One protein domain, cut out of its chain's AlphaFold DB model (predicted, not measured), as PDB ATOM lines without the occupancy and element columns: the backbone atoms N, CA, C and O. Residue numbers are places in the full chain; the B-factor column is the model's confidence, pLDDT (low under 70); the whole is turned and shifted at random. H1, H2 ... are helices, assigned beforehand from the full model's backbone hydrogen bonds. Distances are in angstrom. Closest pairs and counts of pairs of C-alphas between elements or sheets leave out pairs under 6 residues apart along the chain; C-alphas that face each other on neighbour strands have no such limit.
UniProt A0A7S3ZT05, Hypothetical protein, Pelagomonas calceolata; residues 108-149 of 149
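AT A GLANCE: This is residues 108 to 149 of the 149 residues of the protein "Hypothetical protein" of Pelagomonas calceolata (UniProt A0A7S3ZT05). One long straight helix, H2, makes the length of the model, and a short helix, H1, lies loosely alongside its first part, running the same way. A long looping link, residues 115 to 126, leads from the end of H1 back to the beginning of H2, while residues 136 to 149, of which 136 to 147 belong to H2, stick out free as an arm. The printed part has 42 residues with two named helices, H1 then H2 along the chain, and no named strand; the class is all helix. The whole is loose, with a radius of gyration of the C-alphas of 12.4 A, and elongated, spanning 38 by 20 by 14 A.

IN THESE COORDINATES: H2, residues 127 to 147, is 31.0 A long from C-alpha 127 at (116.924, 6.836, 198.379) to C-alpha 147 at (124.963, 1.930, 227.888). H1, residues 108 to 114, measures 9.9 A and begins at C-alpha 108 at (107.053, 5.226, 198.060).

HOW THE PARTS SIT: H1 and H2 are close but not clearly touching, with 2 pairs of C-alphas within 8 A. Their closest C-alphas, those of Leu 114 and Val 131, are 7.4 A apart. The helices run the same way at a shallow tilt of 28 degrees, and their centres are 16.9 A apart. In H1 and H2 every O i to N i+4 pair is within hydrogen-bond range.

THE WHOLE: The two C-alphas farthest apart, those of Ala 124 and Ala 149, are 39.1 A apart. The printed part has no cut and ends at residue 149, the chain's last residue. The link from H1 to H2, with 12 residues, is long. The mean pLDDT of the printed part is 81.9, and residues 145 to 149 are under 70.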
ATOM      1  N   ALA A 108     107.906   5.173 196.872       87.69
ATOM      2  CA  ALA A 108     107.053   5.226 198.060       87.69
ATOM      3  C   ALA A 108     106.892   3.858 198.744       87.69
ATOM      4  O   ALA A 108     106.898   3.777 199.971       87.69
ATOM      5  N   GLN A 109     106.788   2.777 197.963       87.38
ATOM      6  CA  GLN A 109     106.764   1.417 198.506       87.38
ATOM      7  C   GLN A 109     108.088   1.076 199.194       87.38
ATOM      8  O   GLN A 109     108.060   0.572 200.311       87.38
ATOM      9  N   ILE A 110     109.229   1.431 198.591       88.69
ATOM     10  CA  ILE A 110     110.551   1.205 199.199       88.69
ATOM     11  C   ILE A 110     110.705   2.008 200.494       88.69
ATOM     12  O   ILE A 110     111.183   1.482 201.495       88.69
ATOM     13  N   GLN A 111     110.283   3.275 200.500       90.38
ATOM     14  CA  GLN A 111     110.305   4.117 201.701       90.38
ATOM     15  C   GLN A 111     109.487   3.502 202.838       90.38
ATOM     16  O   GLN A 111     109.958   3.450 203.973       90.38
ATOM     17  N   HIS A 112     108.285   3.009 202.527       86.94
ATOM     18  CA  HIS A 112     107.425   2.343 203.497       86.94
ATOM     19  C   HIS A 112     108.037   1.028 204.005       86.94
ATOM     20  O   HIS A 112     108.034   0.782 205.206       86.94
ATOM     21  N   GLU A 113     108.579   0.197 203.111       85.50
ATOM     22  CA  GLU A 113     109.187  -1.096 203.455       85.50
ATOM     23  C   GLU A 113     110.459  -0.943 204.304       85.50
ATOM     24  O   GLU A 113     110.657  -1.694 205.255       85.50
ATOM     25  N   LEU A 114     111.296   0.057 204.004       85.69
ATOM     26  CA  LEU A 114     112.564   0.301 204.702       85.69
ATOM     27  C   LEU A 114     112.451   1.288 205.877       85.69
ATOM     28  O   LEU A 114     113.444   1.548 206.554       85.69
ATOM     29  N   GLY A 115     111.274   1.876 206.112       85.06
ATOM     30  CA  GLY A 115     111.071   2.889 207.155       85.06
ATOM     31  C   GLY A 115     111.868   4.183 206.938       85.06
ATOM     32  O   GLY A 115     112.143   4.911 207.895       85.06
ATOM     33  N   VAL A 116     112.253   4.481 205.694       85.62
ATOM     34  CA  VAL A 116     113.068   5.654 205.354       85.62
ATOM     35  C   VAL A 116     112.172   6.878 205.210       85.62
ATOM     36  O   VAL A 116     111.239   6.892 204.408       85.62
ATOM     37  N   ARG A 117     112.489   7.945 205.947       76.00
ATOM     38  CA  ARG A 117     111.839   9.256 205.802       76.00
ATOM     39  C   ARG A 117     112.801  10.221 205.120       76.00
ATOM     40  O   ARG A 117     113.891  10.448 205.633       76.00
ATOM     41  N   GLN A 118     112.398  10.790 203.987       73.56
ATOM     42  CA  GLN A 118     113.123  11.881 203.329       73.56
ATOM     43  C   GLN A 118     112.366  13.192 203.549       73.56
ATOM     44  O   GLN A 118     111.145  13.242 203.391       73.56
ATOM     45  N   ASP A 119     113.087  14.240 203.928       75.06
ATOM     46  CA  ASP A 119     112.589  15.613 203.926       75.06
ATOM     47  C   ASP A 119     112.705  16.237 202.520       75.06
ATOM     48  O   ASP A 119     113.148  15.597 201.562       75.06
ATOM     49  N   ALA A 120     112.259  17.487 202.373       71.19
ATOM     50  CA  ALA A 120     112.241  18.175 201.083       71.19
ATOM     51  C   ALA A 120     113.643  18.333 200.459       71.19
ATOM     52  O   ALA A 120     113.762  18.315 199.236       71.19
ATOM     53  N   GLU A 121     114.695  18.447 201.275       71.88
ATOM     54  CA  GLU A 121     116.085  18.541 200.805       71.88
ATOM     55  C   GLU A 121     116.648  17.164 200.422       71.88
ATOM     56  O   GLU A 121     117.280  17.010 199.375       71.88
ATOM     57  N   SER A 122     116.341  16.128 201.203       75.25
ATOM     58  CA  SER A 122     116.770  14.749 200.948       75.25
ATOM     59  C   SER A 122     116.026  14.098 199.784       75.25
ATOM     60  O   SER A 122     116.522  13.129 199.214       75.25
ATOM     61  N   ALA A 123     114.854  14.614 199.400       77.25
ATOM     62  CA  ALA A 123     114.083  14.107 198.265       77.25
ATOM     63  C   ALA A 123     114.833  14.233 196.926       77.25
ATOM     64  O   ALA A 123     114.565  13.438 196.018       77.25
ATOM     65  N   ALA A 124     115.768  15.189 196.824       83.94
ATOM     66  CA  ALA A 124     116.637  15.401 195.663       83.94
ATOM     67  C   ALA A 124     117.799  14.394 195.573       83.94
ATOM     68  O   ALA A 124     118.438  14.284 194.527       83.94
ATOM     69  N   LEU A 125     118.074  13.657 196.653       90.38
ATOM     70  CA  LEU A 125     119.110  12.632 196.705       90.38
ATOM     71  C   LEU A 125     118.500  11.237 196.495       90.38
ATOM     72  O   LEU A 125     117.360  10.998 196.908       90.38
ATOM     73  N   PRO A 126     119.254  10.291 195.906       92.56
ATOM     74  CA  PRO A 126     118.847   8.895 195.809       92.56
ATOM     75  C   PRO A 126     118.461   8.297 197.158       92.56
ATOM     76  O   PRO A 126     119.091   8.582 198.182       92.56
ATOM     77  N   LEU A 127     117.474   7.406 197.154       91.75
ATOM     78  CA  LEU A 127     116.924   6.836 198.379       91.75
ATOM     79  C   LEU A 127     117.966   6.048 199.191       91.75
ATOM     80  O   LEU A 127     117.871   5.991 200.417       91.75
ATOM     81  N   VAL A 128     119.013   5.528 198.538       92.94
ATOM     82  CA  VAL A 128     120.133   4.839 199.202       92.94
ATOM     83  C   VAL A 128     120.816   5.706 200.267       92.94
ATOM     84  O   VAL A 128     121.231   5.184 201.300       92.94
ATOM     85  N   PHE A 129     120.880   7.030 200.078       91.94
ATOM     86  CA  PHE A 129     121.431   7.935 201.089       91.94
ATOM     87  C   PHE A 129     120.540   7.971 202.334       91.94
ATOM     88  O   PHE A 129     121.039   7.843 203.450       91.94
ATOM     89  N   GLY A 130     119.218   8.043 202.150       91.06
ATOM     90  CA  GLY A 130     118.257   7.980 203.255       91.06
ATOM     91  C   GLY A 130     118.307   6.649 204.015       91.06
ATOM     92  O   GLY A 130     118.194   6.637 205.241       91.06
ATOM     93  N   VAL A 131     118.541   5.534 203.312       91.81
ATOM     94  CA  VAL A 131     118.755   4.213 203.933       91.81
ATOM     95  C   VAL A 131     119.993   4.231 204.835       91.81
ATOM     96  O   VAL A 131     119.913   3.818 205.990       91.81
ATOM     97  N   VAL A 132     121.127   4.741 204.342       91.38
ATOM     98  CA  VAL A 132     122.379   4.810 205.118       91.38
ATOM     99  C   VAL A 132     122.217   5.673 206.367       91.38
ATOM    100  O   VAL A 132     122.641   5.263 207.447       91.38
ATOM    101  N   GLU A 133     121.578   6.837 206.249       89.69
ATOM    102  CA  GLU A 133     121.327   7.715 207.398       89.69
ATOM    103  C   GLU A 133     120.387   7.068 208.424       89.69
ATOM    104  O   GLU A 133     120.634   7.143 209.629       89.69
ATOM    105  N   THR A 134     119.368   6.338 207.964       89.75
ATOM    106  CA  THR A 134     118.462   5.592 208.850       89.75
ATOM    107  C   THR A 134     119.211   4.506 209.633       89.75
ATOM    108  O   THR A 134     119.061   4.415 210.852       89.75
ATOM    109  N   LEU A 135     120.079   3.735 208.969       90.00
ATOM    110  CA  LEU A 135     120.900   2.703 209.619       90.00
ATOM    111  C   LEU A 135     121.908   3.298 210.614       90.00
ATOM    112  O   LEU A 135     122.137   2.734 211.685       90.00
ATOM    113  N   ARG A 136     122.497   4.457 210.291       89.44
ATOM    114  CA  ARG A 136     123.385   5.186 211.212       89.44
ATOM    115  C   ARG A 136     122.641   5.621 212.470       89.44
ATOM    116  O   ARG A 136     123.149   5.404 213.568       89.44
ATOM    117  N   ALA A 137     121.445   6.188 212.317       87.31
ATOM    118  CA  ALA A 137     120.620   6.620 213.442       87.31
ATOM    119  C   ALA A 137     120.211   5.443 214.344       87.31
ATOM    120  O   ALA A 137     120.306   5.552 215.566       87.31
ATOM    121  N   GLN A 138     119.826   4.308 213.750       86.75
ATOM    122  CA  GLN A 138     119.507   3.079 214.486       86.75
ATOM    123  C   GLN A 138     120.715   2.564 215.277       86.75
ATOM    124  O   GLN A 138     120.601   2.311 216.469       86.75
ATOM    125  N   CYS A 139     121.901   2.519 214.665       86.88
ATOM    126  CA  CYS A 139     123.112   2.066 215.349       86.88
ATOM    127  C   CYS A 139     123.489   2.947 216.556       86.88
ATOM    128  O   CYS A 139     123.951   2.438 217.577       86.88
ATOM    129  N   VAL A 140     123.290   4.267 216.458       85.69
ATOM    130  CA  VAL A 140     123.510   5.189 217.584       85.69
ATOM    131  C   VAL A 140     122.489   4.948 218.699       85.69
ATOM    132  O   VAL A 140     122.872   4.920 219.866       85.69
ATOM    133  N   HIS A 141     121.216   4.740 218.349       84.19
ATOM    134  CA  HIS A 141     120.162   4.437 219.318       84.19
ATOM    135  C   HIS A 141     120.423   3.119 220.060       84.19
ATOM    136  O   HIS A 141     120.392   3.097 221.288       84.19
ATOM    137  N   ASP A 142     120.763   2.059 219.326       80.31
ATOM    138  CA  ASP A 142     121.047   0.737 219.892       80.31
ATOM    139  C   ASP A 142     122.268   0.765 220.821       80.31
ATOM    140  O   ASP A 142     122.294   0.087 221.847       80.31
ATOM    141  N   ARG A 143     123.280   1.580 220.492       77.50
ATOM    142  CA  ARG A 143     124.462   1.761 221.345       77.50
ATOM    143  C   ARG A 143     124.133   2.512 222.634       77.50
ATOM    144  O   ARG A 143     124.592   2.088 223.685       77.50
ATOM    145  N   GLY A 144     123.331   3.575 222.565       70.12
ATOM    146  CA  GLY A 144     122.887   4.303 223.760       70.12
ATOM    147  C   GLY A 144     122.021   3.438 224.680       70.12
ATOM    148  O   GLY A 144     122.241   3.407 225.885       70.12
ATOM    149  N   ALA A 145     121.110   2.642 224.112       66.12
ATOM    150  CA  ALA A 145     120.271   1.721 224.880       66.12
ATOM    151  C   ALA A 145     121.068   0.612 225.598       66.12
ATOM    152  O   ALA A 145     120.609   0.098 226.614       66.12
ATOM    153  N   ALA A 146     122.245   0.241 225.083       65.06
ATOM    154  CA  ALA A 146     123.143  -0.721 225.721       65.06
ATOM    155  C   ALA A 146     124.028  -0.106 226.823       65.06
ATOM    156  O   ALA A 146     124.563  -0.850 227.637       65.06
ATOM    157  N   GLU A 147     124.211   1.218 226.841       60.44
ATOM    158  CA  GLU A 147     124.963   1.930 227.888       60.44
ATOM    159  C   GLU A 147     124.077   2.310 229.090       60.44
ATOM    160  O   GLU A 147     124.588   2.450 230.202       60.44
ATOM    161  N   ASP A 148     122.760   2.421 228.885       56.44
ATOM    162  CA  ASP A 148     121.757   2.722 229.922       56.44
ATOM    163  C   ASP A 148     121.176   1.468 230.628       56.44
ATOM    164  O   ASP A 148     120.298   1.601 231.488       56.44
ATOM    165  N   ALA A 149     121.636   0.259 230.274       53.00
ATOM    166  CA  ALA A 149     121.185  -1.035 230.816       53.00
ATOM    167  C   ALA A 149     122.252  -1.714 231.692       53.00
ATOM    168  O   ALA A 149     121.864  -2.294 232.735       53.00
TER     169      ALA A 149